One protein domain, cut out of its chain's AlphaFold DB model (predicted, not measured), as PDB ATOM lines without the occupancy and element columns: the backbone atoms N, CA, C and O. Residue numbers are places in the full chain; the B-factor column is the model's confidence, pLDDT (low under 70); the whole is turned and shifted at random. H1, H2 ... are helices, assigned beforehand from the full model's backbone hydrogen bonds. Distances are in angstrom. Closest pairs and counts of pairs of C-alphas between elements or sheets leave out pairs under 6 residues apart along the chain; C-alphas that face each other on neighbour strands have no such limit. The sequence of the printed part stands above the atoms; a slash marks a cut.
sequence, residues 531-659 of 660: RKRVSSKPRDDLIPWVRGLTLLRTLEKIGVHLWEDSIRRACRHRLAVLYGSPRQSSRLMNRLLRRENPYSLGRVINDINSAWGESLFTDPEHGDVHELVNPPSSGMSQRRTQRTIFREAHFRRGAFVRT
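This is residues 531 to 659 of the 660 residues of an uncharacterized protein of Aspergillus terreus (strain NIH 2624 / FGSC A1156) (UniProt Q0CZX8). Helix H2 lies in the middle of an only just elongated group of helices, with H3 meeting it near their last residues to make a corner and short H6 packed on its second half. H1 and H4, nearly parallel, lie toward one end; H7 makes the other end with small H8, where residues 649 to 654 stick out. The printed part has 129 residues with eight named helices, H1 to H8 in chain order, which hold 80 of them, and no named strand; the class is all helix. The whole is only just compact, close to loose: radius of gyration of the C-alphas 16.8 A, spans 51 by 34 by 28 A.

H2, residues 564 to 579, touches H6, residues 625 to 629, with residues 572 to 579 alone; the closest C-alphas, of Ala 576 and Val 629, are 4.2 A apart. H3, residues 588 to 595, touches residues 577 to 579 of H2, closest C-alphas Leu 578 and Arg 594 at 5.0 A, about perpendicular at 71 degrees, only just past steep. H4, residues 601 to 612, is close but not clearly touching H2, C-alphas of Tyr 579 and Leu 601 being closest at 7.0 A. H1, residues 547 to 558, touches residues 608 to 612 of H4, closest C-alphas Thr 550 and Ala 611 at 5.5 A, at a shallow tilt of 16 degrees, the same way. H5, residues 619 to 623, only just touches H6, with 3 pairs of C-alphas within 8 A, only at the corner; Glu 621 and Leu 628 have the closest C-alphas, 5.7 A. H7, residues 635 to 650, is close but not clearly touching H8, residues 653 to 658, closest C-alphas Glu 648 and Phe 656 at 6.8 A. Every O i to N i+4 pair is within hydrogen-bond range in H1 to H7; in H8 0 of 2 are, and 0 of 3 O i to N i+3 pairs.

H2 is 21.8 A long, H7 22.8 A, H1 16.6 A and H4 16.4 A. H1 begins at C-alpha 547 (0.960, 12.821, 196.369); H8 ends at C-alpha 658 (-18.423, -14.134, 197.537).

The C-alphas of Gly 559 and His 650, farthest apart, are 52.3 A apart. The printed part has no cut, and no link is long. Mean pLDDT of the printed part is 76.2; 45 residues are under 70, among them 647 to 659.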
ATOM      1  N   ARG A 531      -3.185   4.483 195.823       84.50
ATOM      2  CA  ARG A 531      -4.527   3.901 195.612       84.50
ATOM      3  C   ARG A 531      -5.393   4.693 194.637       84.50
ATOM      4  O   ARG A 531      -6.459   4.196 194.276       84.50
ATOM      5  N   LYS A 532      -4.980   5.899 194.227       80.69
ATOM      6  CA  LYS A 532      -5.751   6.706 193.270       80.69
ATOM      7  C   LYS A 532      -5.840   5.957 191.943       80.69
ATOM      8  O   LYS A 532      -4.812   5.615 191.365       80.69
ATOM      9  N   ARG A 533      -7.060   5.698 191.473       75.00
ATOM     10  CA  ARG A 533      -7.267   5.231 190.101       75.00
ATOM     11  C   ARG A 533      -6.993   6.395 189.162       75.00
ATOM     12  O   ARG A 533      -7.440   7.509 189.427       75.00
ATOM     13  N   VAL A 534      -6.242   6.141 188.104       71.00
ATOM     14  CA  VAL A 534      -5.924   7.141 187.088       71.00
ATOM     15  C   VAL A 534      -6.671   6.722 185.833       71.00
ATOM     16  O   VAL A 534      -6.355   5.689 185.261       71.00
ATOM     17  N   SER A 535      -7.715   7.471 185.465       55.97
ATOM     18  CA  SER A 535      -8.617   7.088 184.367       55.97
ATOM     19  C   SER A 535      -8.372   7.846 183.057       55.97
ATOM     20  O   SER A 535      -9.040   7.564 182.070       55.97
ATOM     21  N   SER A 536      -7.435   8.789 182.998       52.72
ATOM     22  CA  SER A 536      -7.037   9.458 181.753       52.72
ATOM     23  C   SER A 536      -5.713  10.200 181.955       52.72
ATOM     24  O   SER A 536      -5.248  10.338 183.090       52.72
ATOM     25  N   LYS A 537      -5.076  10.609 180.845       53.22
ATOM     26  CA  LYS A 537      -3.763  11.279 180.821       53.22
ATOM     27  C   LYS A 537      -3.696  12.395 181.885       53.22
ATOM     28  O   LYS A 537      -4.636  13.186 181.968       53.22
ATOM     29  N   PRO A 538      -2.629  12.455 182.703       53.34
ATOM     30  CA  PRO A 538      -2.517  13.463 183.751       53.34
ATOM     31  C   PRO A 538      -2.499  14.871 183.143       53.34
ATOM     32  O   PRO A 538      -1.865  15.087 182.115       53.34
ATOM     33  N   ARG A 539      -3.206  15.804 183.792       53.38
ATOM     34  CA  ARG A 539      -3.085  17.252 183.556       53.38
ATOM     35  C   ARG A 539      -1.961  17.889 184.393       53.38
ATOM     36  O   ARG A 539      -1.615  19.028 184.126       53.38
ATOM     37  N   ASP A 540      -1.422  17.153 185.370       60.16
ATOM     38  CA  ASP A 540      -0.417  17.618 186.336       60.16
ATOM     39  C   ASP A 540       1.005  17.157 185.950       60.16
ATOM     40  O   ASP A 540       1.165  16.083 185.355       60.16
ATOM     41  N   ASP A 541       2.023  17.922 186.368       72.50
ATOM     42  CA  ASP A 541       3.453  17.639 186.131       72.50
ATOM     43  C   ASP A 541       3.931  16.332 186.791       72.50
ATOM     44  O   ASP A 541       4.805  15.648 186.262       72.50
ATOM     45  N   LEU A 542       3.326  15.950 187.924       82.56
ATOM     46  CA  LEU A 542       3.633  14.725 188.672       82.56
ATOM     47  C   LEU A 542       2.457  13.745 188.662       82.56
ATOM     48  O   LEU A 542       1.289  14.132 188.765       82.56
ATOM     49  N   ILE A 543       2.746  12.442 188.623       86.81
ATOM     50  CA  ILE A 543       1.698  11.423 188.701       86.81
ATOM     51  C   ILE A 543       0.918  11.491 190.029       86.81
ATOM     52  O   ILE A 543       1.490  11.655 191.109       86.81
ATOM     53  N   PRO A 544      -0.394  11.205 190.028       85.88
ATOM     54  CA  PRO A 544      -1.194  11.290 191.249       85.88
ATOM     55  C   PRO A 544      -0.808  10.292 192.354       85.88
ATOM     56  O   PRO A 544      -1.361  10.362 193.450       85.88
ATOM     57  N   TRP A 545       0.079   9.331 192.092       88.44
ATOM     58  CA  TRP A 545       0.544   8.359 193.085       88.44
ATOM     59  C   TRP A 545       1.595   8.918 194.042       88.44
ATOM     60  O   TRP A 545       1.640   8.469 195.191       88.44
ATOM     61  N   VAL A 546       2.365   9.932 193.628       90.50
ATOM     62  CA  VAL A 546       3.425  10.523 194.464       90.50
ATOM     63  C   VAL A 546       2.908  11.542 195.477       90.50
ATOM     64  O   VAL A 546       3.637  11.914 196.387       90.50
ATOM     65  N   ARG A 547       1.617  11.895 195.425       90.56
ATOM     66  CA  ARG A 547       0.960  12.821 196.369       90.56
ATOM     67  C   ARG A 547       1.224  12.523 197.851       90.56
ATOM     68  O   ARG A 547       1.257  13.440 198.662       90.56
ATOM     69  N   GLY A 548       1.411  11.251 198.217       92.31
ATOM     70  CA  GLY A 548       1.758  10.873 199.589       92.31
ATOM     71  C   GLY A 548       3.178  11.260 199.989       92.31
ATOM     72  O   GLY A 548       3.383  11.653 201.130       92.31
ATOM     73  N   LEU A 549       4.131  11.207 199.056       93.31
ATOM     74  CA  LEU A 549       5.497  11.688 199.264       93.31
ATOM     75  C   LEU A 549       5.527  13.211 199.343       93.31
ATOM     76  O   LEU A 549       6.106  13.751 200.281       93.31
ATOM     77  N   THR A 550       4.813  13.887 198.439       93.31
ATOM     78  CA  THR A 550       4.653  15.347 198.477       93.31
ATOM     79  C   THR A 550       4.081  15.803 199.819       93.31
ATOM     80  O   THR A 550       4.615  16.719 200.435       93.31
ATOM     81  N   LEU A 551       3.042  15.122 200.322       94.25
ATOM     82  CA  LEU A 551       2.480  15.409 201.641       94.25
ATOM     83  C   LEU A 551       3.518  15.219 202.752       94.25
ATOM     84  O   LEU A 551       3.671  16.105 203.581       94.25
ATOM     85  N   LEU A 552       4.247  14.102 202.773       94.69
ATOM     86  CA  LEU A 552       5.254  13.848 203.809       94.69
ATOM     87  C   LEU A 552       6.365  14.907 203.812       94.69
ATOM     88  O   LEU A 552       6.706  15.395 204.885       94.69
ATOM     89  N   ARG A 553       6.852  15.339 202.642       93.56
ATOM     90  CA  ARG A 553       7.811  16.453 202.535       93.56
ATOM     91  C   ARG A 553       7.230  17.779 203.025       93.56
ATOM     92  O   ARG A 553       7.917  18.548 203.690       93.56
ATOM     93  N   THR A 554       5.952  18.050 202.765       93.31
ATOM     94  CA  THR A 554       5.273  19.216 203.353       93.31
ATOM     95  C   THR A 554       5.216  19.122 204.880       93.31
ATOM     96  O   THR A 554       5.471  20.111 205.560       93.31
ATOM     97  N   LEU A 555       4.923  17.943 205.439       93.25
ATOM     98  CA  LEU A 555       4.887  17.739 206.892       93.25
ATOM     99  C   LEU A 555       6.274  17.872 207.537       93.25
ATOM    100  O   LEU A 555       6.379  18.419 208.632       93.25
ATOM    101  N   GLU A 556       7.332  17.436 206.854       91.94
ATOM    102  CA  GLU A 556       8.722  17.626 207.282       91.94
ATOM    103  C   GLU A 556       9.083  19.105 207.405       91.94
ATOM    104  O   GLU A 556       9.579  19.529 208.446       91.94
ATOM    105  N   LYS A 557       8.722  19.920 206.404       90.19
ATOM    106  CA  LYS A 557       8.892  21.385 206.454       90.19
ATOM    107  C   LYS A 557       8.143  22.028 207.628       90.19
ATOM    108  O   LYS A 557       8.568  23.061 208.133       90.19
ATOM    109  N   ILE A 558       7.039  21.423 208.071       88.12
ATOM    110  CA  ILE A 558       6.252  21.876 209.231       88.12
ATOM    111  C   ILE A 558       6.854  21.362 210.561       88.12
ATOM    112  O   ILE A 558       6.483  21.848 211.628       88.12
ATOM    113  N   GLY A 559       7.809  20.426 210.536       85.44
ATOM    114  CA  GLY A 559       8.529  19.926 211.715       85.44
ATOM    115  C   GLY A 559       8.201  18.487 212.128       85.44
ATOM    116  O   GLY A 559       8.545  18.083 213.237       85.44
ATOM    117  N   VAL A 560       7.534  17.702 211.274       90.31
ATOM    118  CA  VAL A 560       7.290  16.270 211.522       90.31
ATOM    119  C   VAL A 560       8.529  15.452 211.159       90.31
ATOM    120  O   VAL A 560       9.045  15.556 210.051       90.31
ATOM    121  N   HIS A 561       8.978  14.581 212.063       89.69
ATOM    122  CA  HIS A 561      10.099  13.681 211.789       89.69
ATOM    123  C   HIS A 561       9.708  12.570 210.800       89.69
ATOM    124  O   HIS A 561       8.753  11.822 211.041       89.69
ATOM    125  N   LEU A 562      10.457  12.435 209.703       91.88
ATOM    126  CA  LEU A 562      10.245  11.398 208.697       91.88
ATOM    127  C   LEU A 562      11.135  10.177 208.936       91.88
ATOM    128  O   LEU A 562      12.326  10.283 209.202       91.88
ATOM    129  N   TRP A 563      10.545   8.993 208.781       90.69
ATOM    130  CA  TRP A 563      11.250   7.717 208.861       90.69
ATOM    131  C   TRP A 563      11.526   7.194 207.455       90.69
ATOM    132  O   TRP A 563      10.776   6.353 206.940       90.69
ATOM    133  N   GLU A 564      12.600   7.682 206.842       89.81
ATOM    134  CA  GLU A 564      12.933   7.412 205.439       89.81
ATOM    135  C   GLU A 564      12.949   5.918 205.103       89.81
ATOM    136  O   GLU A 564      12.327   5.505 204.128       89.81
ATOM    137  N   ASP A 565      13.520   5.067 205.960       86.69
ATOM    138  CA  ASP A 565      13.547   3.615 205.737       86.69
ATOM    139  C   ASP A 565      12.155   2.980 205.649       86.69
ATOM    140  O   ASP A 565      11.957   1.961 204.980       86.69
ATOM    141  N   SER A 566      11.178   3.522 206.382       88.38
ATOM    142  CA  SER A 566       9.790   3.049 206.344       88.38
ATOM    143  C   SER A 566       9.100   3.518 205.064       88.38
ATOM    144  O   SER A 566       8.387   2.743 204.423       88.38
ATOM    145  N   ILE A 567       9.348   4.771 204.674       91.81
ATOM    146  CA  ILE A 567       8.819   5.396 203.457       91.81
ATOM    147  C   ILE A 567       9.375   4.680 202.219       91.81
ATOM    148  O   ILE A 567       8.594   4.200 201.396       91.81
ATOM    149  N   ARG A 568      10.699   4.494 202.140       89.81
ATOM    150  CA  ARG A 568      11.404   3.758 201.080       89.81
ATOM    151  C   ARG A 568      10.854   2.344 200.925       89.81
ATOM    152  O   ARG A 568      10.444   1.952 199.832       89.81
ATOM    153  N   ARG A 569      10.724   1.594 202.029       87.44
ATOM    154  CA  ARG A 569      10.111   0.251 202.019       87.44
ATOM    155  C   ARG A 569       8.660   0.262 201.547       87.44
ATOM    156  O   ARG A 569       8.252  -0.645 200.820       87.44
ATOM    157  N   ALA A 570       7.870   1.259 201.943       90.19
ATOM    158  CA  ALA A 570       6.485   1.387 201.498       90.19
ATOM    159  C   ALA A 570       6.403   1.651 199.986       90.19
ATOM    160  O   ALA A 570       5.622   0.982 199.304       90.19
ATOM    161  N   CYS A 571       7.237   2.552 199.457       90.62
ATOM    162  CA  CYS A 571       7.373   2.808 198.023       90.62
ATOM    163  C   CYS A 571       7.785   1.542 197.269       90.62
ATOM    164  O   CYS A 571       7.060   1.117 196.370       90.62
ATOM    165  N   ARG A 572       8.861   0.868 197.699       88.62
ATOM    166  CA  ARG A 572       9.342  -0.388 197.096       88.62
ATOM    167  C   ARG A 572       8.250  -1.456 197.065       88.62
ATOM    168  O   ARG A 572       7.992  -2.067 196.032       88.62
ATOM    169  N   HIS A 573       7.515  -1.624 198.165       87.12
ATOM    170  CA  HIS A 573       6.384  -2.549 198.216       87.12
ATOM    171  C   HIS A 573       5.255  -2.164 197.238       87.12
ATOM    172  O   HIS A 573       4.636  -3.043 196.636       87.12
ATOM    173  N   ARG A 574       4.946  -0.872 197.058       88.75
ATOM    174  CA  ARG A 574       3.936  -0.426 196.079       88.75
ATOM    175  C   ARG A 574       4.401  -0.614 194.636       88.75
ATOM    176  O   ARG A 574       3.594  -1.074 193.829       88.75
ATOM    177  N   LEU A 575       5.672  -0.354 194.338       89.62
ATOM    178  CA  LEU A 575       6.274  -0.641 193.035       89.62
ATOM    179  C   LEU A 575       6.237  -2.141 192.726       89.62
ATOM    180  O   LEU A 575       5.781  -2.524 191.653       89.62
ATOM    181  N   ALA A 576       6.576  -2.999 193.692       86.38
ATOM    182  CA  ALA A 576       6.484  -4.451 193.541       86.38
ATOM    183  C   ALA A 576       5.052  -4.937 193.248       86.38
ATOM    184  O   ALA A 576       4.843  -5.844 192.443       86.38
ATOM    185  N   VAL A 577       4.036  -4.315 193.860       85.25
ATOM    186  CA  VAL A 577       2.626  -4.629 193.568       85.25
ATOM    187  C   VAL A 577       2.253  -4.283 192.120       85.25
ATOM    188  O   VAL A 577       1.510  -5.042 191.492       85.25
ATOM    189  N   LEU A 578       2.748  -3.160 191.600       85.88
ATOM    190  CA  LEU A 578       2.394  -2.639 190.276       85.88
ATOM    191  C   LEU A 578       3.217  -3.265 189.139       85.88
ATOM    192  O   LEU A 578       2.641  -3.617 188.115       85.88
ATOM    193  N   TYR A 579       4.524  -3.448 189.335       86.12
ATOM    194  CA  TYR A 579       5.483  -3.812 188.283       86.12
ATOM    195  C   TYR A 579       6.248  -5.117 188.540       86.12
ATOM    196  O   TYR A 579       6.762  -5.696 187.591       86.12
ATOM    197  N   GLY A 580       6.308  -5.613 189.782       81.94
ATOM    198  CA  GLY A 580       7.043  -6.846 190.107       81.94
ATOM    199  C   GLY A 580       6.484  -8.072 189.378       81.94
ATOM    200  O   GLY A 580       5.319  -8.058 188.993       81.94
ATOM    201  N   SER A 581       7.271  -9.133 189.199       74.81
ATOM    202  CA  SER A 581       6.930 -10.398 188.531       74.81
ATOM    203  C   SER A 581       5.518 -10.884 188.890       74.81
ATOM    204  O   SER A 581       5.055 -10.620 190.005       74.81
ATOM    205  N   PRO A 582       4.815 -11.590 187.984       61.84
ATOM    206  CA  PRO A 582       3.389 -11.908 188.100       61.84
ATOM    207  C   PRO A 582       3.052 -12.715 189.367       61.84
ATOM    208  O   PRO A 582       2.934 -13.935 189.371       61.84
ATOM    209  N   ARG A 583       2.860 -12.003 190.478       63.34
ATOM    210  CA  ARG A 583       2.347 -12.506 191.749       63.34
ATOM    211  C   ARG A 583       0.898 -12.056 191.836       63.34
ATOM    212  O   ARG A 583       0.612 -10.860 191.915       63.34
ATOM    213  N   GLN A 584      -0.035 -13.003 191.814       62.75
ATOM    214  CA  GLN A 584      -1.458 -12.685 191.910       62.75
ATOM    215  C   GLN A 584      -1.777 -12.107 193.294       62.75
ATOM    216  O   GLN A 584      -1.864 -12.813 194.301       62.75
ATOM    217  N   SER A 585      -1.952 -10.785 193.352       69.38
ATOM    218  CA  SER A 585      -2.435 -10.125 194.559       69.38
ATOM    219  C   SER A 585      -3.870 -10.553 194.817       69.38
ATOM    220  O   SER A 585      -4.772 -10.293 194.024       69.38
ATOM    221  N   SER A 586      -4.110 -11.091 196.005       68.19
ATOM    222  CA  SER A 586      -5.450 -11.491 196.410       68.19
ATOM    223  C   SER A 586      -6.405 -10.294 196.587       68.19
ATOM    224  O   SER A 586      -7.618 -10.469 196.618       68.19
ATOM    225  N   ARG A 587      -5.909  -9.052 196.693       76.00
ATOM    226  CA  ARG A 587      -6.733  -7.830 196.820       76.00
ATOM    227  C   ARG A 587      -7.201  -7.305 195.458       76.00
ATOM    228  O   ARG A 587      -6.362  -6.957 194.629       76.00
ATOM    229  N   LEU A 588      -8.521  -7.143 195.283       78.88
ATOM    230  CA  LEU A 588      -9.143  -6.626 194.052       78.88
ATOM    231  C   LEU A 588      -8.556  -5.280 193.614       78.88
ATOM    232  O   LEU A 588      -8.148  -5.149 192.468       78.88
ATOM    233  N   MET A 589      -8.442  -4.314 194.531       79.44
ATOM    234  CA  MET A 589      -7.933  -2.979 194.200       79.44
ATOM    235  C   MET A 589      -6.501  -3.011 193.645       79.44
ATOM    236  O   MET A 589      -6.195  -2.288 192.712       79.44
ATOM    237  N   ASN A 590      -5.630  -3.877 194.170       85.06
ATOM    238  CA  ASN A 590      -4.271  -4.023 193.640       85.06
ATOM    239  C   ASN A 590      -4.275  -4.614 192.220       85.06
ATOM    240  O   ASN A 590      -3.487  -4.179 191.390       85.06
ATOM    241  N   ARG A 591      -5.163  -5.583 191.939       82.88
ATOM    242  CA  ARG A 591      -5.322  -6.149 190.588       82.88
ATOM    243  C   ARG A 591      -5.809  -5.088 189.601       82.88
ATOM    244  O   ARG A 591      -5.256  -4.981 188.514       82.88
ATOM    245  N   LEU A 592      -6.794  -4.282 190.006       81.88
ATOM    246  CA  LEU A 592      -7.315  -3.180 189.195       81.88
ATOM    247  C   LEU A 592      -6.244  -2.122 188.922       81.88
ATOM    248  O   LEU A 592      -6.008  -1.809 187.766       81.88
ATOM    249  N   LEU A 593      -5.534  -1.654 189.955       83.25
ATOM    250  CA  LEU A 593      -4.461  -0.663 189.798       83.25
ATOM    251  C   LEU A 593      -3.345  -1.135 188.866       83.25
ATOM    252  O   LEU A 593      -2.782  -0.319 188.154       83.25
ATOM    253  N   ARG A 594      -3.028  -2.434 188.868       85.56
ATOM    254  CA  ARG A 594      -2.031  -3.014 187.965       85.56
ATOM    255  C   ARG A 594      -2.531  -3.099 186.524       85.56
ATOM    256  O   ARG A 594      -1.783  -2.780 185.612       85.56
ATOM    257  N   ARG A 595      -3.784  -3.523 186.329       82.94
ATOM    258  CA  ARG A 595      -4.418  -3.624 185.004       82.94
ATOM    259  C   ARG A 595      -4.597  -2.256 184.348       82.94
ATOM    260  O   ARG A 595      -4.429  -2.130 183.147       82.94
ATOM    261  N   GLU A 596      -4.978  -1.262 185.140       84.38
ATOM    262  CA  GLU A 596      -5.312   0.093 184.689       84.38
ATOM    263  C   GLU A 596      -4.115   1.049 184.787       84.38
ATOM    264  O   GLU A 596      -4.301   2.253 184.683       84.38
ATOM    265  N   ASN A 597      -2.898   0.544 185.027       86.44
ATOM    266  CA  ASN A 597      -1.705   1.372 185.175       86.44
ATOM    267  C   ASN A 597      -1.277   1.973 183.822       86.44
ATOM    268  O   ASN A 597      -0.815   1.216 182.966       86.44
ATOM    269  N   PRO A 598      -1.352   3.304 183.620       84.88
ATOM    270  CA  PRO A 598      -0.958   3.927 182.361       84.88
ATOM    271  C   PRO A 598       0.524   4.345 182.331       84.88
ATOM    272  O   PRO A 598       0.979   4.900 181.333       84.88
ATOM    273  N   TYR A 599       1.273   4.157 183.423       87.06
ATOM    274  CA  TYR A 599       2.614   4.718 183.591       87.06
ATOM    275  C   TYR A 599       3.707   3.659 183.450       87.06
ATOM    276  O   TYR A 599       3.592   2.548 183.972       87.06
ATOM    277  N   SER A 600       4.817   4.021 182.802       87.25
ATOM    278  CA  SER A 600       6.034   3.203 182.799       87.25
ATOM    279  C   SER A 600       6.737   3.264 184.157       87.25
ATOM    280  O   SER A 600       6.629   4.255 184.881       87.25
ATOM    281  N   LEU A 601       7.487   2.212 184.502       86.62
ATOM    282  CA  LEU A 601       8.242   2.155 185.758       86.62
ATOM    283  C   LEU A 601       9.240   3.318 185.878       86.62
ATOM    284  O   LEU A 601       9.281   3.967 186.917       86.62
ATOM    285  N   GLY A 602       9.969   3.629 184.801       85.56
ATOM    286  CA  GLY A 602      10.919   4.746 184.772       85.56
ATOM    287  C   GLY A 602      10.258   6.096 185.060       85.56
ATOM    288  O   GLY A 602      10.769   6.863 185.869       85.56
ATOM    289  N   ARG A 603       9.064   6.355 184.499       88.19
ATOM    290  CA  ARG A 603       8.305   7.575 184.816       88.19
ATOM    291  C   ARG A 603       7.920   7.631 186.293       88.19
ATOM    292  O   ARG A 603       8.063   8.672 186.918       88.19
ATOM    293  N   VAL A 604       7.446   6.522 186.864       88.75
ATOM    294  CA  VAL A 604       7.064   6.482 188.284       88.75
ATOM    295  C   VAL A 604       8.267   6.712 189.199       88.75
ATOM    296  O   VAL A 604       8.126   7.427 190.185       88.75
ATOM    297  N   ILE A 605       9.432   6.133 188.894       89.06
ATOM    298  CA  ILE A 605      10.663   6.343 189.674       89.06
ATOM    299  C   ILE A 605      11.116   7.804 189.582       89.06
ATOM    300  O   ILE A 605      11.386   8.410 190.616       89.06
ATOM    301  N   ASN A 606      11.120   8.388 188.380       88.38
ATOM    302  CA  ASN A 606      11.474   9.795 188.196       88.38
ATOM    303  C   ASN A 606      10.544  10.711 188.992       88.38
ATOM    304  O   ASN A 606      11.024  11.553 189.738       88.38
ATOM    305  N   ASP A 607       9.229  10.504 188.925       89.31
ATOM    306  CA  ASP A 607       8.275  11.318 189.681       89.31
ATOM    307  C   ASP A 607       8.399  11.105 191.200       89.31
ATOM    308  O   ASP A 607       8.162  12.037 191.969       89.31
ATOM    309  N   ILE A 608       8.769   9.899 191.657       90.81
ATOM    310  CA  ILE A 608       9.081   9.629 193.071       90.81
ATOM    311  C   ILE A 608      10.289  10.461 193.503       90.81
ATOM    312  O   ILE A 608      10.208  11.132 194.530       90.81
ATOM    313  N   ASN A 609      11.371  10.435 192.724       89.62
ATOM    314  CA  ASN A 609      12.593  11.179 193.015       89.62
ATOM    315  C   ASN A 609      12.337  12.694 192.952       89.62
ATOM    316  O   ASN A 609      12.709  13.408 193.876       89.62
ATOM    317  N   SER A 610      11.594  13.180 191.954       88.50
ATOM    318  CA  SER A 610      11.186  14.587 191.847       88.50
ATOM    319  C   SER A 610      10.316  15.039 193.022       88.50
ATOM    320  O   SER A 610      10.527  16.115 193.573       88.50
ATOM    321  N   ALA A 611       9.348  14.221 193.452       88.19
ATOM    322  CA  ALA A 611       8.502  14.540 194.603       88.19
ATOM    323  C   ALA A 611       9.256  14.466 195.939       88.19
ATOM    324  O   ALA A 611       8.883  15.148 196.895       88.19
ATOM    325  N   TRP A 612      10.284  13.619 196.020       89.62
ATOM    326  CA  TRP A 612      11.145  13.506 197.190       89.62
ATOM    327  C   TRP A 612      12.237  14.583 197.214       89.62
ATOM    328  O   TRP A 612      12.673  14.953 198.296       89.62
ATOM    329  N   GLY A 613      12.647  15.119 196.065       83.88
ATOM    330  CA  GLY A 613      13.720  16.109 195.914       83.88
ATOM    331  C   GLY A 613      15.118  15.500 195.745       83.88
ATOM    332  O   GLY A 613      16.021  16.190 195.290       83.88
ATOM    333  N   GLU A 614      15.284  14.214 196.056       82.62
ATOM    334  CA  GLU A 614      16.536  13.461 195.938       82.62
ATOM    335  C   GLU A 614      16.240  12.004 195.561       82.62
ATOM    336  O   GLU A 614      15.087  11.556 195.588       82.62
ATOM    337  N   SER A 615      17.290  11.249 195.238       82.25
ATOM    338  CA  SER A 615      17.186   9.820 194.950       82.25
ATOM    339  C   SER A 615      16.726   9.044 196.194       82.25
ATOM    340  O   SER A 615      17.475   8.880 197.155       82.25
ATOM    341  N   LEU A 616      15.472   8.574 196.200       81.31
ATOM    342  CA  LEU A 616      14.892   7.884 197.365       81.31
ATOM    343  C   LEU A 616      15.460   6.465 197.553       81.31
ATOM    344  O   LEU A 616      15.497   5.949 198.677       81.31
ATOM    345  N   PHE A 617      15.868   5.822 196.460       80.62
ATOM    346  CA  PHE A 617      16.498   4.501 196.467       80.62
ATOM    347  C   PHE A 617      18.020   4.679 196.324       80.62
ATOM    348  O   PHE A 617      18.481   5.484 195.527       80.62
ATOM    349  N   THR A 618      18.836   3.983 197.109       65.44
ATOM    350  CA  THR A 618      20.308   4.092 197.015       65.44
ATOM    351  C   THR A 618      20.837   3.451 195.723       65.44
ATOM    352  O   THR A 618      20.188   2.557 195.184       65.44
ATOM    353  N   ASP A 619      22.016   3.860 195.240       53.47
ATOM    354  CA  ASP A 619      22.627   3.416 193.967       53.47
ATOM    355  C   ASP A 619      22.581   1.901 193.655       53.47
ATOM    356  O   ASP A 619      22.247   1.560 192.516       53.47
ATOM    357  N   PRO A 620      22.799   0.955 194.598       50.47
ATOM    358  CA  PRO A 620      22.654  -0.475 194.292       50.47
ATOM    359  C   PRO A 620      21.216  -0.899 193.932       50.47
ATOM    360  O   PRO A 620      21.037  -1.842 193.170       50.47
ATOM    361  N   GLU A 621      20.182  -0.194 194.410       52.00
ATOM    362  CA  GLU A 621      18.775  -0.453 194.052       52.00
ATOM    363  C   GLU A 621      18.353   0.242 192.739       52.00
ATOM    364  O   GLU A 621      17.366  -0.160 192.124       52.00
ATOM    365  N   HIS A 622      19.080   1.283 192.309       51.03
ATOM    366  CA  HIS A 622      18.882   1.939 191.010       51.03
ATOM    367  C   HIS A 622      19.554   1.172 189.862       51.03
ATOM    368  O   HIS A 622      19.034   1.187 188.746       51.03
ATOM    369  N   GLY A 623      20.674   0.488 190.135       54.25
ATOM    370  CA  GLY A 623      21.404  -0.321 189.153       54.25
ATOM    371  C   GLY A 623      20.661  -1.587 188.709       54.25
ATOM    372  O   GLY A 623      20.730  -1.948 187.536       54.25
ATOM    373  N   ASP A 624      19.893  -2.216 189.607       69.44
ATOM    374  CA  ASP A 624      19.027  -3.358 189.291       69.44
ATOM    375  C   ASP A 624      17.542  -3.029 189.544       69.44
ATOM    376  O   ASP A 624      16.926  -3.364 190.562       69.44
ATOM    377  N   VAL A 625      16.934  -2.379 188.546       72.31
ATOM    378  CA  VAL A 625      15.496  -2.059 188.503       72.31
ATOM    379  C   VAL A 625      14.625  -3.311 188.696       72.31
ATOM    380  O   VAL A 625      13.505  -3.218 189.212       72.31
ATOM    381  N   HIS A 626      15.123  -4.490 188.307       73.69
ATOM    382  CA  HIS A 626      14.417  -5.750 188.479       73.69
ATOM    383  C   HIS A 626      14.417  -6.190 189.951       73.69
ATOM    384  O   HIS A 626      13.363  -6.594 190.451       73.69
ATOM    385  N   GLU A 627      15.527  -6.050 190.676       76.44
ATOM    386  CA  GLU A 627      15.596  -6.329 192.118       76.44
ATOM    387  C   GLU A 627      14.725  -5.364 192.943       76.44
ATOM    388  O   GLU A 627      14.056  -5.771 193.907       76.44
ATOM    389  N   LEU A 628      14.649  -4.089 192.543       78.81
ATOM    390  CA  LEU A 628      13.820  -3.080 193.210       78.81
ATOM    391  C   LEU A 628      12.347  -3.514 193.274       78.81
ATOM    392  O   LEU A 628      11.731  -3.498 194.346       78.81
ATOM    393  N   VAL A 629      11.785  -3.952 192.144       81.50
ATOM    394  CA  VAL A 629      10.377  -4.375 192.048       81.50
ATOM    395  C   VAL A 629      10.152  -5.842 192.432       81.50
ATOM    396  O   VAL A 629       9.007  -6.237 192.664       81.50
ATOM    397  N   ASN A 630      11.217  -6.637 192.575       76.75
ATOM    398  CA  ASN A 630      11.162  -8.055 192.942       76.75
ATOM    399  C   ASN A 630      11.978  -8.392 194.197       76.75
ATOM    400  O   ASN A 630      12.881  -9.224 194.133       76.75
ATOM    401  N   PRO A 631      11.636  -7.839 195.374       70.12
ATOM    402  CA  PRO A 631      12.353  -8.180 196.592       70.12
ATOM    403  C   PRO A 631      12.221  -9.682 196.924       70.12
ATOM    404  O   PRO A 631      11.165 -10.292 196.646       70.12
ATOM    405  N   PRO A 632      13.251 -10.277 197.561       66.19
ATOM    406  CA  PRO A 632      13.246 -11.679 197.957       66.19
ATOM    407  C   PRO A 632      12.018 -11.977 198.822       66.19
ATOM    408  O   PRO A 632      11.738 -11.326 199.831       66.19
ATOM    409  N   SER A 633      11.203 -12.935 198.376       62.28
ATOM    410  CA  SER A 633       9.950 -13.277 199.048       62.28
ATOM    411  C   SER A 633      10.192 -14.250 200.190       62.28
ATOM    412  O   SER A 633      10.796 -15.298 199.975       62.28
ATOM    413  N   SER A 634       9.603 -13.995 201.357       65.25
ATOM    414  CA  SER A 634       9.521 -15.018 202.402       65.25
ATOM    415  C   SER A 634       8.713 -16.233 201.919       65.25
ATOM    416  O   SER A 634       7.729 -16.081 201.183       65.25
ATOM    417  N   GLY A 635       9.064 -17.440 202.375       62.34
ATOM    418  CA  GLY A 635       8.350 -18.673 202.004       62.34
ATOM    419  C   GLY A 635       6.842 -18.623 202.306       62.34
ATOM    420  O   GLY A 635       6.021 -19.165 201.567       62.34
ATOM    421  N   MET A 636       6.432 -17.863 203.328       58.53
ATOM    422  CA  MET A 636       5.018 -17.600 203.633       58.53
ATOM    423  C   MET A 636       4.297 -16.774 202.555       58.53
ATOM    424  O   MET A 636       3.116 -17.011 202.286       58.53
ATOM    425  N   SER A 637       4.980 -15.816 201.922       60.78
ATOM    426  CA  SER A 637       4.430 -15.045 200.800       60.78
ATOM    427  C   SER A 637       4.219 -15.936 199.576       60.78
ATOM    428  O   SER A 637       3.172 -15.848 198.938       60.78
ATOM    429  N   GLN A 638       5.163 -16.835 199.286       66.00
ATOM    430  CA  GLN A 638       5.055 -17.779 198.169       66.00
ATOM    431  C   GLN A 638       3.872 -18.738 198.366       66.00
ATOM    432  O   GLN A 638       3.023 -18.857 197.481       66.00
ATOM    433  N   ARG A 639       3.723 -19.304 199.575       66.88
ATOM    434  CA  ARG A 639       2.577 -20.153 199.952       66.88
ATOM    435  C   ARG A 639       1.227 -19.438 199.804       66.88
ATOM    436  O   ARG A 639       0.250 -20.038 199.357       66.88
ATOM    437  N   ARG A 640       1.131 -18.151 200.162       65.38
ATOM    438  CA  ARG A 640      -0.105 -17.357 199.980       65.38
ATOM    439  C   ARG A 640      -0.438 -17.126 198.508       65.38
ATOM    440  O   ARG A 640      -1.613 -17.189 198.147       65.38
ATOM    441  N   THR A 641       0.569 -16.868 197.677       65.31
ATOM    442  CA  THR A 641       0.394 -16.709 196.228       65.31
ATOM    443  C   THR A 641      -0.104 -18.010 195.607       65.31
ATOM    444  O   THR A 641      -1.130 -17.993 194.935       65.31
ATOM    445  N   GLN A 642       0.518 -19.147 195.937       67.44
ATOM    446  CA  GLN A 642       0.082 -20.476 195.484       67.44
ATOM    447  C   GLN A 642      -1.365 -20.783 195.890       67.44
ATOM    448  O   GLN A 642      -2.166 -21.186 195.054       67.44
ATOM    449  N   ARG A 643      -1.749 -20.503 197.144       69.69
ATOM    450  CA  ARG A 643      -3.146 -20.654 197.601       69.69
ATOM    451  C   ARG A 643      -4.131 -19.763 196.842       69.69
ATOM    452  O   ARG A 643      -5.286 -20.141 196.678       69.69
ATOM    453  N   THR A 644      -3.707 -18.568 196.432       66.12
ATOM    454  CA  THR A 644      -4.560 -17.638 195.678       66.12
ATOM    455  C   THR A 644      -4.758 -18.140 194.247       66.12
ATOM    456  O   THR A 644      -5.901 -18.212 193.807       66.12
ATOM    457  N   ILE A 645      -3.676 -18.583 193.594       68.12
ATOM    458  CA  ILE A 645      -3.692 -19.193 192.255       68.12
ATOM    459  C   ILE A 645      -4.573 -20.449 192.244       68.12
ATOM    460  O   ILE A 645      -5.461 -20.570 191.405       68.12
ATOM    461  N   PHE A 646      -4.393 -21.344 193.221       70.31
ATOM    462  CA  PHE A 646      -5.193 -22.564 193.360       70.31
ATOM    463  C   PHE A 646      -6.696 -22.263 193.460       70.31
ATOM    464  O   PHE A 646      -7.512 -22.873 192.775       70.31
ATOM    465  N   ARG A 647      -7.077 -21.272 194.277       64.81
ATOM    466  CA  ARG A 647      -8.485 -20.877 194.433       64.81
ATOM    467  C   ARG A 647      -9.067 -20.243 193.170       64.81
ATOM    468  O   ARG A 647     -10.230 -20.477 192.873       64.81
ATOM    469  N   GLU A 648      -8.296 -19.442 192.443       63.50
ATOM    470  CA  GLU A 648      -8.757 -18.824 191.195       63.50
ATOM    471  C   GLU A 648      -8.920 -19.857 190.069       63.50
ATOM    472  O   GLU A 648      -9.862 -19.758 189.286       63.50
ATOM    473  N   ALA A 649      -8.068 -20.887 190.036       65.81
ATOM    474  CA  ALA A 649      -8.176 -21.989 189.083       65.81
ATOM    475  C   ALA A 649      -9.379 -22.913 189.352       65.81
ATOM    476  O   ALA A 649      -9.891 -23.524 188.419       65.81
ATOM    477  N   HIS A 650      -9.820 -23.051 190.608       64.75
ATOM    478  CA  HIS A 650     -10.864 -24.016 190.994       64.75
ATOM    479  C   HIS A 650     -12.246 -23.402 191.269       64.75
ATOM    480  O   HIS A 650     -13.243 -24.118 191.235       64.75
ATOM    481  N   PHE A 651     -12.353 -22.089 191.497       58.41
ATOM    482  CA  PHE A 651     -13.643 -21.418 191.687       58.41
ATOM    483  C   PHE A 651     -13.970 -20.501 190.499       58.41
ATOM    484  O   PHE A 651     -13.235 -19.554 190.221       58.41
ATOM    485  N   ARG A 652     -15.115 -20.722 189.821       52.84
ATOM    486  CA  ARG A 652     -15.634 -19.794 188.788       52.84
ATOM    487  C   ARG A 652     -15.676 -18.372 189.361       52.84
ATOM    488  O   ARG A 652     -16.113 -18.189 190.496       52.84
ATOM    489  N   ARG A 653     -15.259 -17.367 188.572       52.28
ATOM    490  CA  ARG A 653     -15.014 -15.962 188.987       52.28
ATOM    491  C   ARG A 653     -16.041 -15.371 189.977       52.28
ATOM    492  O   ARG A 653     -15.644 -14.594 190.839       52.28
ATOM    493  N   GLY A 654     -17.323 -15.745 189.895       47.47
ATOM    494  CA  GLY A 654     -18.378 -15.303 190.821       47.47
ATOM    495  C   GLY A 654     -18.317 -15.896 192.242       47.47
ATOM    496  O   GLY A 654     -18.589 -15.186 193.208       47.47
ATOM    497  N   ALA A 655     -17.903 -17.157 192.406       45.19
ATOM    498  CA  ALA A 655     -17.786 -17.826 193.710       45.19
ATOM    499  C   ALA A 655     -16.541 -17.371 194.500       45.19
ATOM    500  O   ALA A 655     -16.556 -17.292 195.729       45.19
ATOM    501  N   PHE A 656     -15.474 -16.984 193.794       47.28
ATOM    502  CA  PHE A 656     -14.250 -16.442 194.394       47.28
ATOM    503  C   PHE A 656     -14.449 -15.052 195.033       47.28
ATOM    504  O   PHE A 656     -13.755 -14.699 195.984       47.28
ATOM    505  N   VAL A 657     -15.396 -14.251 194.527       44.59
ATOM    506  CA  VAL A 657     -15.697 -12.907 195.059       44.59
ATOM    507  C   VAL A 657     -16.586 -12.971 196.308       44.59
ATOM    508  O   VAL A 657     -16.430 -12.134 197.189       44.59
ATOM    509  N   ARG A 658     -17.468 -13.976 196.419       37.50
ATOM    510  CA  ARG A 658     -18.423 -14.134 197.537       37.50
ATOM    511  C   ARG A 658     -17.849 -14.779 198.805       37.50
ATOM    512  O   ARG A 658     -18.505 -14.763 199.835       37.50
ATOM    513  N   THR A 659     -16.646 -15.345 198.756       36.97
ATOM    514  CA  THR A 659     -16.016 -16.050 199.893       36.97
ATOM    515  C   THR A 659     -15.119 -15.148 200.754       36.97
ATOM    516  O   THR A 659     -14.199 -15.638 201.417       36.97
TER     517      THR A 659